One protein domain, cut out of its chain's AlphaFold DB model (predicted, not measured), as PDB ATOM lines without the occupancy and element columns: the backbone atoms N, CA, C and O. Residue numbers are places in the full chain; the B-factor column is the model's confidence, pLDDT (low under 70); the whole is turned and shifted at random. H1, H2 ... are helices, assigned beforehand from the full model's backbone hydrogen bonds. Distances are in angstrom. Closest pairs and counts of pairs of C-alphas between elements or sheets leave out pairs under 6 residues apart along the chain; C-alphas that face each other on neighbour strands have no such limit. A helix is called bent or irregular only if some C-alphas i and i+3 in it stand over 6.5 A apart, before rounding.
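Overview. This is residues 257 to 370 of the 633 residues of the protein "DNA helicase" of Solirubrobacterales bacterium (UniProt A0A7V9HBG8). A long helical hairpin, H1 and H2, makes the length of the domain, and the shorter H3 and H4 pack at a slant on H2. H5 packs on the first residues of H3, and H6 folds back on H5 in a small hairpin, far from the middle, while residues 283 to 288 stick out at the turn between H1 and H2. The printed part has 114 residues, with six named helices in the order H1 to H6 and no named strand; the class is all helix. It is compact, with a radius of gyration of the C-alphas of 15.0 A, yet elongated in outline, spanning 50 by 30 by 21 A.

Arrangement. H1, residues 257 to 281, and H2, residues 289 to 315, form a helical hairpin: they touch, opposite ways at a shallow tilt of 22 degrees, and their closest C-alphas, of Phe 264 and Leu 306, are 6.0 A apart. H2 is the hub, touching three helices. With residues 301 to 313 alone it touches H3, residues 321 to 335, in a second hairpin at a steep tilt of 41 degrees; the closest C-alphas, of Lys 305 and Ile 328, are 6.5 A apart. With residues 294 to 302 alone it touches H4, residues 338 to 345, the same way at a steep tilt of 49 degrees; the closest C-alphas, of Ser 294 and Gln 340, are 5.7 A apart. H5, residues 349 to 355, touches residues 321 to 325 of H3 alone, with the C-alphas of Ala 322 and Leu 354 closest at 6.2 A. H6, residues 360 to 369, forms a hairpin with H5, opposite ways at a shallow tilt of 17 degrees; the closest C-alphas, of Tyr 352 and Arg 363, are 6.4 A apart. H1 and H6 are apart. In H2, H4, H5 and H6 every O i to N i+4 pair is within hydrogen-bond range; in H1 20 of 21 are, and in H3 8 of 11.

Along the chain. H1 begins at C-alpha 257 (10.694, 14.639, -32.863) and is 35.9 A long. H2 is 39.5 A long and ends at C-alpha 315 (3.245, 6.254, -35.484). H3, 21.2 A, is irregular, but only just: C-alphas 323 and 326 are 6.8 A apart. H4 is 10.7 A, H5 9.9 A and H6 14.8 A long, and H6 ends at C-alpha 369 (29.474, 14.415, -18.163).

Size, cuts and confidence. The C-alphas farthest apart, of Leu 285 and Ser 318, are 50.4 A apart. The printed part has no cut, and no link is long. Mean pLDDT of the printed part is 74.6; 35 residues are under 70, among them 280 to 288 and 355 to 370.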
ATOM      1  N   ALA A 257      10.183  15.480 -31.785       54.41
ATOM      2  CA  ALA A 257      10.694  14.639 -32.863       54.41
ATOM      3  C   ALA A 257      12.083  15.078 -33.367       54.41
ATOM      4  O   ALA A 257      12.922  14.234 -33.683       54.41
ATOM      5  N   GLU A 258      12.368  16.383 -33.406       58.34
ATOM      6  CA  GLU A 258      13.666  16.910 -33.841       58.34
ATOM      7  C   GLU A 258      14.743  16.703 -32.765       58.34
ATOM      8  O   GLU A 258      15.891  16.359 -33.065       58.34
ATOM      9  N   THR A 259      14.348  16.778 -31.492       62.72
ATOM     10  CA  THR A 259      15.184  16.427 -30.338       62.72
ATOM     11  C   THR A 259      15.582  14.949 -30.325       62.72
ATOM     12  O   THR A 259      16.760  14.629 -30.139       62.72
ATOM     13  N   LEU A 260      14.643  14.036 -30.581       70.88
ATOM     14  CA  LEU A 260      14.953  12.610 -30.704       70.88
ATOM     15  C   LEU A 260      15.865  12.338 -31.908       70.88
ATOM     16  O   LEU A 260      16.832  11.584 -31.802       70.88
ATOM     17  N   GLN A 261      15.600  12.988 -33.045       69.88
ATOM     18  CA  GLN A 261      16.342  12.768 -34.286       69.88
ATOM     19  C   GLN A 261      17.785  13.294 -34.214       69.88
ATOM     20  O   GLN A 261      18.699  12.648 -34.736       69.88
ATOM     21  N   SER A 262      17.996  14.445 -33.573       63.84
ATOM     22  CA  SER A 262      19.324  15.018 -33.316       63.84
ATOM     23  C   SER A 262      20.120  14.160 -32.333       63.84
ATOM     24  O   SER A 262      21.251  13.779 -32.636       63.84
ATOM     25  N   THR A 263      19.498  13.759 -31.222       72.19
ATOM     26  CA  THR A 263      20.106  12.871 -30.217       72.19
ATOM     27  C   THR A 263      20.497  11.521 -30.827       72.19
ATOM     28  O   THR A 263      21.598  11.029 -30.591       72.19
ATOM     29  N   PHE A 264      19.641  10.949 -31.681       80.56
ATOM     30  CA  PHE A 264      19.938   9.720 -32.416       80.56
ATOM     31  C   PHE A 264      21.163   9.859 -33.327       80.56
ATOM     32  O   PHE A 264      22.024   8.981 -33.334       80.56
ATOM     33  N   ARG A 265      21.267  10.955 -34.097       70.94
ATOM     34  CA  ARG A 265      22.425  11.185 -34.981       70.94
ATOM     35  C   ARG A 265      23.722  11.294 -34.183       70.94
ATOM     36  O   ARG A 265      24.695  10.647 -34.552       70.94
ATOM     37  N   LEU A 266      23.701  12.043 -33.081       72.25
ATOM     38  CA  LEU A 266      24.858  12.219 -32.204       72.25
ATOM     39  C   LEU A 266      25.337  10.877 -31.629       72.25
ATOM     40  O   LEU A 266      26.502  10.523 -31.799       72.25
ATOM     41  N   LEU A 267      24.436  10.093 -31.029       75.94
ATOM     42  CA  LEU A 267      24.786   8.793 -30.439       75.94
ATOM     43  C   LEU A 267      25.214   7.756 -31.479       75.94
ATOM     44  O   LEU A 267      26.068   6.917 -31.200       75.94
ATOM     45  N   ARG A 268      24.657   7.805 -32.693       82.19
ATOM     46  CA  ARG A 268      25.099   6.941 -33.794       82.19
ATOM     47  C   ARG A 268      26.554   7.226 -34.156       82.19
ATOM     48  O   ARG A 268      27.334   6.289 -34.317       82.19
ATOM     49  N   ASP A 269      26.907   8.497 -34.305       70.62
ATOM     50  CA  ASP A 269      28.248   8.896 -34.729       70.62
ATOM     51  C   ASP A 269      29.287   8.607 -33.615       70.62
ATOM     52  O   ASP A 269      30.387   8.115 -33.896       70.62
ATOM     53  N   GLU A 270      28.906   8.780 -32.342       71.31
ATOM     54  CA  GLU A 270      29.691   8.345 -31.171       71.31
ATOM     55  C   GLU A 270      29.914   6.823 -31.156       71.31
ATOM     56  O   GLU A 270      31.045   6.353 -30.982       71.31
ATOM     57  N   LEU A 271      28.857   6.035 -31.380       79.38
ATOM     58  CA  LEU A 271      28.934   4.574 -31.393       79.38
ATOM     59  C   LEU A 271      29.883   4.073 -32.486       79.38
ATOM     60  O   LEU A 271      30.722   3.215 -32.217       79.38
ATOM     61  N   LEU A 272      29.781   4.612 -33.705       75.31
ATOM     62  CA  LEU A 272      30.657   4.227 -34.818       75.31
ATOM     63  C   LEU A 272      32.136   4.464 -34.484       75.31
ATOM     64  O   LEU A 272      32.986   3.629 -34.798       75.31
ATOM     65  N   THR A 273      32.431   5.563 -33.788       69.12
ATOM     66  CA  THR A 273      33.784   5.874 -33.309       69.12
ATOM     67  C   THR A 273      34.228   4.895 -32.218       69.12
ATOM     68  O   THR A 273      35.330   4.347 -32.277       69.12
ATOM     69  N   THR A 274      33.356   4.626 -31.243       69.38
ATOM     70  CA  THR A 274      33.637   3.749 -30.095       69.38
ATOM     71  C   THR A 274      33.888   2.305 -30.525       69.38
ATOM     72  O   THR A 274      34.848   1.686 -30.072       69.38
ATOM     73  N   VAL A 275      33.083   1.772 -31.451       75.12
ATOM     74  CA  VAL A 275      33.236   0.404 -31.975       75.12
ATOM     75  C   VAL A 275      34.607   0.212 -32.624       75.12
ATOM     76  O   VAL A 275      35.262  -0.801 -32.381       75.12
ATOM     77  N   ALA A 276      35.081   1.192 -33.399       69.12
ATOM     78  CA  ALA A 276      36.408   1.128 -34.006       69.12
ATOM     79  C   ALA A 276      37.529   1.126 -32.950       69.12
ATOM     80  O   ALA A 276      38.495   0.371 -33.071       69.12
ATOM     81  N   GLN A 277      37.394   1.935 -31.894       67.06
ATOM     82  CA  GLN A 277      38.374   2.007 -30.805       67.06
ATOM     83  C   GLN A 277      38.423   0.716 -29.977       67.06
ATOM     84  O   GLN A 277      39.507   0.171 -29.765       67.06
ATOM     85  N   VAL A 278      37.268   0.210 -29.536       71.12
ATOM     86  CA  VAL A 278      37.170  -1.029 -28.744       71.12
ATOM     87  C   VAL A 278      37.605  -2.237 -29.574       71.12
ATOM     88  O   VAL A 278      38.347  -3.084 -29.083       71.12
ATOM     89  N   GLY A 279      37.249  -2.270 -30.864       71.31
ATOM     90  CA  GLY A 279      37.726  -3.282 -31.808       71.31
ATOM     91  C   GLY A 279      39.253  -3.348 -31.905       71.31
ATOM     92  O   GLY A 279      39.816  -4.438 -31.942       71.31
ATOM     93  N   GLY A 280      39.933  -2.196 -31.883       67.12
ATOM     94  CA  GLY A 280      41.396  -2.140 -31.823       67.12
ATOM     95  C   GLY A 280      41.967  -2.686 -30.509       67.12
ATOM     96  O   GLY A 280      42.946  -3.430 -30.530       67.12
ATOM     97  N   ARG A 281      41.324  -2.371 -29.376       65.19
ATOM     98  CA  ARG A 281      41.749  -2.811 -28.033       65.19
ATOM     99  C   ARG A 281      41.523  -4.295 -27.770       65.19
ATOM    100  O   ARG A 281      42.242  -4.859 -26.959       65.19
ATOM    101  N   LEU A 282      40.595  -4.953 -28.467       64.94
ATOM    102  CA  LEU A 282      40.399  -6.408 -28.371       64.94
ATOM    103  C   LEU A 282      41.637  -7.220 -28.790       64.94
ATOM    104  O   LEU A 282      41.785  -8.368 -28.378       64.94
ATOM    105  N   GLY A 283      42.531  -6.635 -29.593       63.00
ATOM    106  CA  GLY A 283      43.832  -7.229 -29.915       63.00
ATOM    107  C   GLY A 283      44.905  -7.011 -28.842       63.00
ATOM    108  O   GLY A 283      45.961  -7.641 -28.895       63.00
ATOM    109  N   GLU A 284      44.657  -6.129 -27.874       61.03
ATOM    110  CA  GLU A 284      45.545  -5.842 -26.753       61.03
ATOM    111  C   GLU A 284      45.119  -6.742 -25.582       61.03
ATOM    112  O   GLU A 284      44.007  -6.624 -25.084       61.03
ATOM    113  N   LEU A 285      45.972  -7.681 -25.152       53.75
ATOM    114  CA  LEU A 285      45.693  -8.617 -24.047       53.75
ATOM    115  C   LEU A 285      45.594  -7.882 -22.689       53.75
ATOM    116  O   LEU A 285      46.501  -7.980 -21.861       53.75
ATOM    117  N   ARG A 286      44.519  -7.119 -22.465       67.75
ATOM    118  CA  ARG A 286      44.238  -6.392 -21.220       67.75
ATOM    119  C   ARG A 286      43.122  -7.077 -20.428       67.75
ATOM    120  O   ARG A 286      42.283  -7.780 -20.980       67.75
ATOM    121  N   PHE A 287      43.134  -6.871 -19.112       54.03
ATOM    122  CA  PHE A 287      42.143  -7.440 -18.190       54.03
ATOM    123  C   PHE A 287      40.857  -6.604 -18.064       54.03
ATOM    124  O   PHE A 287      39.934  -7.069 -17.416       54.03
ATOM    125  N   ASP A 288      40.811  -5.394 -18.633       67.00
ATOM    126  CA  ASP A 288      39.679  -4.448 -18.582       67.00
ATOM    127  C   ASP A 288      38.891  -4.359 -19.905       67.00
ATOM    128  O   ASP A 288      37.956  -3.569 -20.042       67.00
ATOM    129  N   THR A 289      39.277  -5.151 -20.909       70.19
ATOM    130  CA  THR A 289      38.673  -5.116 -22.247       70.19
ATOM    131  C   THR A 289      37.217  -5.585 -22.255       70.19
ATOM    132  O   THR A 289      36.440  -5.155 -23.103       70.19
ATOM    133  N   ASP A 290      36.828  -6.454 -21.323       72.50
ATOM    134  CA  ASP A 290      35.450  -6.921 -21.159       72.50
ATOM    135  C   ASP A 290      34.501  -5.781 -20.762       72.50
ATOM    136  O   ASP A 290      33.446  -5.623 -21.382       72.50
ATOM    137  N   LEU A 291      34.923  -4.918 -19.835       77.12
ATOM    138  CA  LEU A 291      34.157  -3.746 -19.414       77.12
ATOM    139  C   LEU A 291      34.011  -2.722 -20.556       77.12
ATOM    140  O   LEU A 291      32.912  -2.219 -20.805       77.12
ATOM    141  N   ASP A 292      35.088  -2.459 -21.306       73.56
ATOM    142  CA  ASP A 292      35.069  -1.594 -22.501       73.56
ATOM    143  C   ASP A 292      34.051  -2.096 -23.550       73.56
ATOM    144  O   ASP A 292      33.305  -1.309 -24.147       73.56
ATOM    145  N   VAL A 293      33.980  -3.418 -23.757       81.00
ATOM    146  CA  VAL A 293      32.997  -4.052 -24.652       81.00
ATOM    147  C   VAL A 293      31.580  -3.905 -24.102       81.00
ATOM    148  O   VAL A 293      30.677  -3.534 -24.857       81.00
ATOM    149  N   SER A 294      31.371  -4.136 -22.806       83.44
ATOM    150  CA  SER A 294      30.068  -3.963 -22.156       83.44
ATOM    151  C   SER A 294      29.550  -2.523 -22.287       83.44
ATOM    152  O   SER A 294      28.388  -2.327 -22.654       83.44
ATOM    153  N   HIS A 295      30.408  -1.510 -22.125       80.44
ATOM    154  CA  HIS A 295      30.045  -0.110 -22.380       80.44
ATOM    155  C   HIS A 295      29.659   0.147 -23.845       80.44
ATOM    156  O   HIS A 295      28.638   0.790 -24.105       80.44
ATOM    157  N   ALA A 296      30.423  -0.373 -24.811       80.75
ATOM    158  CA  ALA A 296      30.110  -0.208 -26.233       80.75
ATOM    159  C   ALA A 296      28.774  -0.866 -26.623       80.75
ATOM    160  O   ALA A 296      27.990  -0.288 -27.380       80.75
ATOM    161  N   VAL A 297      28.471  -2.045 -26.069       87.38
ATOM    162  CA  VAL A 297      27.177  -2.715 -26.271       87.38
ATOM    163  C   VAL A 297      26.036  -1.890 -25.674       87.38
ATOM    164  O   VAL A 297      25.000  -1.734 -26.317       87.38
ATOM    165  N   VAL A 298      26.219  -1.289 -24.496       87.69
ATOM    166  CA  VAL A 298      25.195  -0.412 -23.905       87.69
ATOM    167  C   VAL A 298      24.942   0.831 -24.760       87.69
ATOM    168  O   VAL A 298      23.781   1.184 -24.967       87.69
ATOM    169  N   ARG A 299      25.975   1.439 -25.361       85.50
ATOM    170  CA  ARG A 299      25.790   2.532 -26.340       85.50
ATOM    171  C   ARG A 299      24.949   2.108 -27.542       85.50
ATOM    172  O   ARG A 299      24.129   2.880 -28.035       85.50
ATOM    173  N   TYR A 300      25.102   0.868 -27.996       89.81
ATOM    174  CA  TYR A 300      24.249   0.320 -29.046       89.81
ATOM    175  C   TYR A 300      22.795   0.128 -28.582       89.81
ATOM    176  O   TYR A 300      21.870   0.497 -29.308       89.81
ATOM    177  N   LEU A 301      22.568  -0.366 -27.359       92.38
ATOM    178  CA  LEU A 301      21.222  -0.489 -26.780       92.38
ATOM    179  C   LEU A 301      20.532   0.876 -26.611       92.38
ATOM    180  O   LEU A 301      19.336   1.000 -26.873       92.38
ATOM    181  N   GLU A 302      21.278   1.917 -26.242       91.25
ATOM    182  CA  GLU A 302      20.805   3.308 -26.202       91.25
ATOM    183  C   GLU A 302      20.360   3.814 -27.582       91.25
ATOM    184  O   GLU A 302      19.334   4.485 -27.709       91.25
ATOM    185  N   LEU A 303      21.084   3.447 -28.639       91.06
ATOM    186  CA  LEU A 303      20.702   3.797 -30.003       91.06
ATOM    187  C   LEU A 303      19.424   3.065 -30.449       91.06
ATOM    188  O   LEU A 303      18.568   3.654 -31.116       91.06
ATOM    189  N   ILE A 304      19.252   1.801 -30.041       93.12
ATOM    190  CA  ILE A 304      18.005   1.048 -30.258       93.12
ATOM    191  C   ILE A 304      16.845   1.710 -29.505       93.12
ATOM    192  O   ILE A 304      15.773   1.877 -30.087       93.12
ATOM    193  N   LYS A 305      17.060   2.140 -28.253       93.56
ATOM    194  CA  LYS A 305      16.070   2.881 -27.452       93.56
ATOM    195  C   LYS A 305      15.544   4.097 -28.216       93.56
ATOM    196  O   LYS A 305      14.337   4.241 -28.393       93.56
ATOM    197  N   LEU A 306      16.449   4.929 -28.733       89.62
ATOM    198  CA  LEU A 306      16.095   6.122 -29.510       89.62
ATOM    199  C   LEU A 306      15.384   5.790 -30.819       89.62
ATOM    200  O   LEU A 306      14.431   6.472 -31.185       89.62
ATOM    201  N   SER A 307      15.809   4.729 -31.505       88.75
ATOM    202  CA  SER A 307      15.147   4.256 -32.727       88.75
ATOM    203  C   SER A 307      13.701   3.837 -32.451       88.75
ATOM    204  O   SER A 307      12.796   4.204 -33.197       88.75
ATOM    205  N   ALA A 308      13.475   3.104 -31.358       89.88
ATOM    206  CA  ALA A 308      12.147   2.667 -30.941       89.88
ATOM    207  C   ALA A 308      11.251   3.855 -30.559       89.88
ATOM    208  O   ALA A 308      10.085   3.891 -30.949       89.88
ATOM    209  N   LEU A 309      11.798   4.847 -29.849       88.81
ATOM    210  CA  LEU A 309      11.088   6.084 -29.521       88.81
ATOM    211  C   LEU A 309      10.723   6.883 -30.772       88.81
ATOM    212  O   LEU A 309       9.578   7.303 -30.889       88.81
ATOM    213  N   LEU A 310      11.654   7.053 -31.717       83.75
ATOM    214  CA  LEU A 310      11.410   7.736 -32.992       83.75
ATOM    215  C   LEU A 310      10.295   7.068 -33.799       83.75
ATOM    216  O   LEU A 310       9.449   7.754 -34.364       83.75
ATOM    217  N   GLU A 311      10.281   5.738 -33.852       86.06
ATOM    218  CA  GLU A 311       9.264   5.015 -34.613       86.06
ATOM    219  C   GLU A 311       7.888   5.073 -33.935       86.06
ATOM    220  O   GLU A 311       6.882   5.300 -34.604       86.06
ATOM    221  N   ARG A 312       7.825   4.940 -32.601       85.25
ATOM    222  CA  ARG A 312       6.554   5.012 -31.861       85.25
ATOM    223  C   ARG A 312       5.945   6.411 -31.869       85.25
ATOM    224  O   ARG A 312       4.755   6.541 -32.125       85.25
ATOM    225  N   THR A 313       6.761   7.444 -31.668       80.00
ATOM    226  CA  THR A 313       6.317   8.848 -31.738       80.00
ATOM    227  C   THR A 313       5.924   9.266 -33.157       80.00
ATOM    228  O   THR A 313       5.041  10.100 -33.328       80.00
ATOM    229  N   ARG A 314       6.524   8.666 -34.197       75.75
ATOM    230  CA  ARG A 314       6.079   8.845 -35.588       75.75
ATOM    231  C   ARG A 314       4.723   8.185 -35.851       75.75
ATOM    232  O   ARG A 314       3.922   8.752 -36.588       75.75
ATOM    233  N   ALA A 315       4.493   6.993 -35.302       80.06
ATOM    234  CA  ALA A 315       3.245   6.254 -35.484       80.06
ATOM    235  C   ALA A 315       2.065   6.895 -34.732       80.06
ATOM    236  O   ALA A 315       0.956   6.923 -35.262       80.06
ATOM    237  N   ASP A 316       2.310   7.426 -33.532       79.19
ATOM    238  CA  ASP A 316       1.325   8.142 -32.719       79.19
ATOM    239  C   ASP A 316       1.975   9.355 -32.022       79.19
ATOM    240  O   ASP A 316       2.568   9.216 -30.947       79.19
ATOM    241  N   PRO A 317       1.865  10.562 -32.610       72.81
ATOM    242  CA  PRO A 317       2.439  11.785 -32.043       72.81
ATOM    243  C   PRO A 317       1.820  12.227 -30.710       72.81
ATOM    244  O   PRO A 317       2.361  13.125 -30.069       72.81
ATOM    245  N   SER A 318       0.682  11.646 -30.304       72.31
ATOM    246  CA  SER A 318      -0.017  12.021 -29.069       72.31
ATOM    247  C   SER A 318       0.539  11.335 -27.818       72.31
ATOM    248  O   SER A 318       0.251  11.776 -26.706       72.31
ATOM    249  N   GLN A 319       1.369  10.297 -27.983       77.31
ATOM    250  CA  GLN A 319       1.983   9.579 -26.866       77.31
ATOM    251  C   GLN A 319       3.281  10.258 -26.404       77.31
ATOM    252  O   GLN A 319       4.239  10.362 -27.180       77.31
ATOM    253  N   PRO A 320       3.371  10.690 -25.134       79.31
ATOM    254  CA  PRO A 320       4.580  11.305 -24.612       79.31
ATOM    255  C   PRO A 320       5.697  10.268 -24.422       79.31
ATOM    256  O   PRO A 320       5.471   9.121 -24.033       79.31
ATOM    257  N   VAL A 321       6.946  10.703 -24.618       82.44
ATOM    258  CA  VAL A 321       8.154   9.872 -24.430       82.44
ATOM    259  C   VAL A 321       8.195   9.225 -23.038       82.44
ATOM    260  O   VAL A 321       8.617   8.076 -22.910       82.44
ATOM    261  N   ALA A 322       7.697   9.924 -22.014       83.56
ATOM    262  CA  ALA A 322       7.642   9.440 -20.636       83.56
ATOM    263  C   ALA A 322       6.802   8.167 -20.448       83.56
ATOM    264  O   ALA A 322       7.144   7.330 -19.616       83.56
ATOM    265  N   GLU A 323       5.742   7.987 -21.237       86.06
ATOM    266  CA  GLU A 323       4.897   6.787 -21.181       86.06
ATOM    267  C   GLU A 323       5.511   5.615 -21.958       86.06
ATOM    268  O   GLU A 323       5.327   4.452 -21.600       86.06
ATOM    269  N   LEU A 324       6.288   5.913 -23.003       89.06
ATOM    270  CA  LEU A 324       6.921   4.914 -23.866       89.06
ATOM    271  C   LEU A 324       8.204   4.319 -23.269       89.06
ATOM    272  O   LEU A 324       8.501   3.139 -23.485       89.06
ATOM    273  N   LEU A 325       8.977   5.131 -22.542       89.50
ATOM    274  CA  LEU A 325      10.297   4.770 -22.016       89.50
ATOM    275  C   LEU A 325      10.304   3.502 -21.138       89.50
ATOM    276  O   LEU A 325      11.147   2.636 -21.393       89.50
ATOM    277  N   PRO A 326       9.391   3.317 -20.159       90.75
ATOM    278  CA  PRO A 326       9.415   2.145 -19.280       90.75
ATOM    279  C   PRO A 326       9.280   0.804 -20.020       90.75
ATOM    280  O   PRO A 326      10.032  -0.127 -19.728       90.75
ATOM    281  N   ASP A 327       8.377   0.700 -21.006       92.19
ATOM    282  CA  ASP A 327       8.197  -0.526 -21.812       92.19
ATOM    283  C   ASP A 327       9.432  -0.812 -22.677       92.19
ATOM    284  O   ASP A 327       9.895  -1.953 -22.756       92.19
ATOM    285  N   ILE A 328      10.014   0.222 -23.295       93.00
ATOM    286  CA  ILE A 328      11.226   0.074 -24.111       93.00
ATOM    287  C   ILE A 328      12.402  -0.386 -23.240       93.00
ATOM    288  O   ILE A 328      13.098  -1.338 -23.599       93.00
ATOM    289  N   ASN A 329      12.593   0.228 -22.071       92.31
ATOM    290  CA  ASN A 329      13.631  -0.159 -21.118       92.31
ATOM    291  C   ASN A 329      13.476  -1.599 -20.637       92.31
ATOM    292  O   ASN A 329      14.449  -2.351 -20.650       92.31
ATOM    293  N   ALA A 330      12.260  -2.009 -20.267       91.88
ATOM    294  CA  ALA A 330      11.997  -3.371 -19.817       91.88
ATOM    295  C   ALA A 330      12.396  -4.410 -20.881       91.88
ATOM    296  O   ALA A 330      13.000  -5.430 -20.549       91.88
ATOM    297  N   ARG A 331      12.125  -4.132 -22.163       93.75
ATOM    298  CA  ARG A 331      12.510  -5.008 -23.283       93.75
ATOM    299  C   ARG A 331      14.019  -5.029 -23.523       93.75
ATOM    300  O   ARG A 331      14.575  -6.098 -23.751       93.75
ATOM    301  N   LEU A 332      14.692  -3.878 -23.449       92.69
ATOM    302  CA  LEU A 332      16.150  -3.804 -23.616       92.69
ATOM    303  C   LEU A 332      16.888  -4.538 -22.490       92.69
ATOM    304  O   LEU A 332      17.833  -5.278 -22.756       92.69
ATOM    305  N   LEU A 333      16.421  -4.402 -21.246       91.06
ATOM    306  CA  LEU A 333      17.017  -5.071 -20.087       91.06
ATOM    307  C   LEU A 333      16.906  -6.603 -20.162       91.06
ATOM    308  O   LEU A 333      17.775  -7.291 -19.631       91.06
ATOM    309  N   GLN A 334      15.889  -7.150 -20.841       91.56
ATOM    310  CA  GLN A 334      15.769  -8.599 -21.074       91.56
ATOM    311  C   GLN A 334      16.850  -9.146 -22.016       91.56
ATOM    312  O   GLN A 334      17.211 -10.315 -21.911       91.56
ATOM    313  N   ALA A 335      17.367  -8.313 -22.923       89.50
ATOM    314  CA  ALA A 335      18.413  -8.687 -23.872       89.50
ATOM    315  C   ALA A 335      19.839  -8.442 -23.337       89.50
ATOM    316  O   ALA A 335      20.804  -8.869 -23.968       89.50
ATOM    317  N   ALA A 336      19.980  -7.764 -22.193       90.00
ATOM    318  CA  ALA A 336      21.262  -7.351 -21.627       90.00
ATOM    319  C   ALA A 336      21.813  -8.348 -20.584       90.00
ATOM    320  O   ALA A 336      21.079  -8.908 -19.754       90.00
ATOM    321  N   THR A 337      23.138  -8.534 -20.575       91.44
ATOM    322  CA  THR A 337      23.841  -9.276 -19.509       91.44
ATOM    323  C   THR A 337      23.691  -8.570 -18.154       91.44
ATOM    324  O   THR A 337      23.220  -7.437 -18.085       91.44
ATOM    325  N   SER A 338      24.055  -9.223 -17.044       87.75
ATOM    326  CA  SER A 338      23.974  -8.600 -15.709       87.75
ATOM    327  C   SER A 338      24.782  -7.302 -15.617       87.75
ATOM    328  O   SER A 338      24.262  -6.301 -15.142       87.75
ATOM    329  N   GLU A 339      26.003  -7.300 -16.147       84.50
ATOM    330  CA  GLU A 339      26.879  -6.124 -16.177       84.50
ATOM    331  C   GLU A 339      26.304  -5.004 -17.063       84.50
ATOM    332  O   GLU A 339      26.196  -3.854 -16.645       84.50
ATOM    333  N   GLN A 340      25.836  -5.338 -18.268       88.69
ATOM    334  CA  GLN A 340      25.211  -4.365 -19.171       88.69
ATOM    335  C   GLN A 340      23.927  -3.771 -18.582       88.69
ATOM    336  O   GLN A 340      23.626  -2.608 -18.839       88.69
ATOM    337  N   ARG A 341      23.169  -4.546 -17.792       89.81
ATOM    338  CA  ARG A 341      21.978  -4.055 -17.086       89.81
ATOM    339  C   ARG A 341      22.331  -2.991 -16.055       89.81
ATOM    340  O   ARG A 341      21.634  -1.984 -16.002       89.81
ATOM    341  N   GLU A 342      23.396  -3.185 -15.279       82.56
ATOM    342  CA  GLU A 342      23.868  -2.179 -14.317       82.56
ATOM    343  C   GLU A 342      24.292  -0.890 -15.032       82.56
ATOM    344  O   GLU A 342      23.828   0.199 -14.691       82.56
ATOM    345  N   ILE A 343      25.090  -1.011 -16.096       81.31
ATOM    346  CA  ILE A 343      25.539   0.143 -16.888       81.31
ATOM    347  C   ILE A 343      24.340   0.861 -17.535       81.31
ATOM    348  O   ILE A 343      24.231   2.082 -17.441       81.31
ATOM    349  N   LEU A 344      23.407   0.131 -18.158       84.94
ATOM    350  CA  LEU A 344      22.235   0.721 -18.815       84.94
ATOM    351  C   LEU A 344      21.285   1.393 -17.812       84.94
ATOM    352  O   LEU A 344      20.742   2.451 -18.123       84.94
ATOM    353  N   ALA A 345      21.102   0.820 -16.618       80.88
ATOM    354  CA  ALA A 345      20.255   1.390 -15.568       80.88
ATOM    355  C   ALA A 345      20.821   2.694 -14.980       80.88
ATOM    356  O   ALA A 345      20.061   3.540 -14.525       80.88
ATOM    357  N   THR A 346      22.145   2.864 -15.011       78.06
ATOM    358  CA  THR A 346      22.827   4.103 -14.587       78.06
ATOM    359  C   THR A 346      23.009   5.118 -15.719       78.06
ATOM    360  O   THR A 346      23.609   6.174 -15.520       78.06
ATOM    361  N   SER A 347      22.501   4.829 -16.922       80.25
ATOM    362  CA  SER A 347      22.628   5.740 -18.053       80.25
ATOM    363  C   SER A 347      21.780   6.997 -17.873       80.25
ATOM    364  O   SER A 347      20.559   6.932 -17.758       80.25
ATOM    365  N   ALA A 348      22.421   8.157 -18.015       77.75
ATOM    366  CA  ALA A 348      21.760   9.462 -18.024       77.75
ATOM    367  C   ALA A 348      20.841   9.706 -19.245       77.75
ATOM    368  O   ALA A 348      20.280  10.790 -19.374       77.75
ATOM    369  N   LEU A 349      20.701   8.749 -20.179       82.00
ATOM    370  CA  LEU A 349      19.892   8.953 -21.387       82.00
ATOM    371  C   LEU A 349      18.402   9.130 -21.074       82.00
ATOM    372  O   LEU A 349      17.743   9.921 -21.737       82.00
ATOM    373  N   ASP A 350      17.866   8.404 -20.096       82.62
ATOM    374  CA  ASP A 350      16.431   8.475 -19.797       82.62
ATOM    375  C   ASP A 350      16.067   9.806 -19.154       82.62
ATOM    376  O   ASP A 350      15.117  10.451 -19.585       82.62
ATOM    377  N   GLU A 351      16.878  10.258 -18.198       74.12
ATOM    378  CA  GLU A 351      16.767  11.590 -17.601       74.12
ATOM    379  C   GLU A 351      16.900  12.675 -18.676       74.12
ATOM    380  O   GLU A 351      16.014  13.510 -18.811       74.12
ATOM    381  N   TYR A 352      17.908  12.578 -19.553       67.75
ATOM    382  CA  TYR A 352      18.077  13.477 -20.698       67.75
ATOM    383  C   TYR A 352      16.836  13.536 -21.608       67.75
ATOM    384  O   TYR A 352      16.474  14.608 -22.087       67.75
ATOM    385  N   LEU A 353      16.180  12.401 -21.871       75.25
ATOM    386  CA  LEU A 353      15.000  12.332 -22.739       75.25
ATOM    387  C   LEU A 353      13.728  12.867 -22.072       75.25
ATOM    388  O   LEU A 353      12.843  13.359 -22.773       75.25
ATOM    389  N   LEU A 354      13.638  12.767 -20.747       73.19
ATOM    390  CA  LEU A 354      12.522  13.271 -19.948       73.19
ATOM    391  C   LEU A 354      12.659  14.777 -19.666       73.19
ATOM    392  O   LEU A 354      11.676  15.508 -19.783       73.19
ATOM    393  N   ASP A 355      13.875  15.251 -19.387       60.28
ATOM    394  CA  ASP A 355      14.190  16.665 -19.128       60.28
ATOM    395  C   ASP A 355      14.336  17.504 -20.399       60.28
ATOM    396  O   ASP A 355      14.281  18.735 -20.344       60.28
ATOM    397  N   ALA A 356      14.437  16.872 -21.572       51.50
ATOM    398  CA  ALA A 356      14.449  17.568 -22.856       51.50
ATOM    399  C   ALA A 356      13.190  18.420 -23.120       51.50
ATOM    400  O   ALA A 356      13.213  19.264 -24.011       51.50
ATOM    401  N   GLN A 357      12.103  18.226 -22.362       48.75
ATOM    402  CA  GLN A 357      10.938  19.113 -22.409       48.75
ATOM    403  C   GLN A 357      11.085  20.388 -21.561       48.75
ATOM    404  O   GLN A 357      10.207  21.246 -21.638       48.75
ATOM    405  N   ARG A 358      12.130  20.525 -20.728       47.50
ATOM    406  CA  ARG A 358      12.193  21.593 -19.716       47.50
ATOM    407  C   ARG A 358      13.489  22.394 -19.632       47.50
ATOM    408  O   ARG A 358      13.386  23.531 -19.180       47.50
ATOM    409  N   ASP A 359      14.661  21.904 -20.050       51.03
ATOM    410  CA  ASP A 359      15.879  22.714 -19.849       51.03
ATOM    411  C   ASP A 359      17.065  22.417 -20.794       51.03
ATOM    412  O   ASP A 359      17.698  21.360 -20.757       51.03
ATOM    413  N   GLU A 360      17.432  23.418 -21.599       43.28
ATOM    414  CA  GLU A 360      18.595  23.441 -22.503       43.28
ATOM    415  C   GLU A 360      19.933  23.301 -21.745       43.28
ATOM    416  O   GLU A 360      20.900  22.724 -22.251       43.28
ATOM    417  N   LYS A 361      20.006  23.778 -20.492       42.00
ATOM    418  CA  LYS A 361      21.247  23.743 -19.694       42.00
ATOM    419  C   LYS A 361      21.561  22.353 -19.141       42.00
ATOM    420  O   LYS A 361      22.736  21.989 -19.058       42.00
ATOM    421  N   LEU A 362      20.544  21.566 -18.786       45.19
ATOM    422  CA  LEU A 362      20.713  20.175 -18.342       45.19
ATOM    423  C   LEU A 362      21.211  19.291 -19.491       45.19
ATOM    424  O   LEU A 362      22.073  18.431 -19.303       45.19
ATOM    425  N   ARG A 363      20.753  19.595 -20.709       45.88
ATOM    426  CA  ARG A 363      21.121  18.910 -21.947       45.88
ATOM    427  C   ARG A 363      22.621  18.983 -22.244       45.88
ATOM    428  O   ARG A 363      23.245  17.961 -22.529       45.88
ATOM    429  N   ALA A 364      23.220  20.166 -22.108       42.97
ATOM    430  CA  ALA A 364      24.660  20.350 -22.284       42.97
ATOM    431  C   ALA A 364      25.477  19.714 -21.136       42.97
ATOM    432  O   ALA A 364      26.485  19.050 -21.389       42.97
ATOM    433  N   ARG A 365      24.995  19.824 -19.884       45.81
ATOM    434  CA  ARG A 365      25.627  19.213 -18.695       45.81
ATOM    435  C   ARG A 365      25.712  17.683 -18.799       45.81
ATOM    436  O   ARG A 365      26.766  17.113 -18.523       45.81
ATOM    437  N   ALA A 366      24.645  17.021 -19.246       44.28
ATOM    438  CA  ALA A 366      24.590  15.562 -19.367       44.28
ATOM    439  C   ALA A 366      25.478  15.011 -20.501       44.28
ATOM    440  O   ALA A 366      26.067  13.938 -20.363       44.28
ATOM    441  N   VAL A 367      25.617  15.742 -21.612       44.19
ATOM    442  CA  VAL A 367      26.497  15.357 -22.731       44.19
ATOM    443  C   VAL A 367      27.975  15.534 -22.357       44.19
ATOM    444  O   VAL A 367      28.783  14.647 -22.635       44.19
ATOM    445  N   ALA A 368      28.331  16.615 -21.654       42.78
ATOM    446  CA  ALA A 368      29.694  16.840 -21.166       42.78
ATOM    447  C   ALA A 368      30.127  15.803 -20.107       42.78
ATOM    448  O   ALA A 368      31.263  15.320 -20.132       42.78
ATOM    449  N   ALA A 369      29.213  15.398 -19.218       47.38
ATOM    450  CA  ALA A 369      29.474  14.415 -18.163       47.38
ATOM    451  C   ALA A 369      29.717  12.983 -18.682       47.38
ATOM    452  O   ALA A 369      30.300  12.161 -17.978       47.38
ATOM    453  N   ARG A 370      29.294  12.665 -19.914       49.12
ATOM    454  CA  ARG A 370      29.318  11.295 -20.460       49.12
ATOM    455  C   ARG A 370      30.676  10.824 -20.988       49.12
ATOM    456  O   ARG A 370      30.802   9.635 -21.283       49.12
TER     457      ARG A 370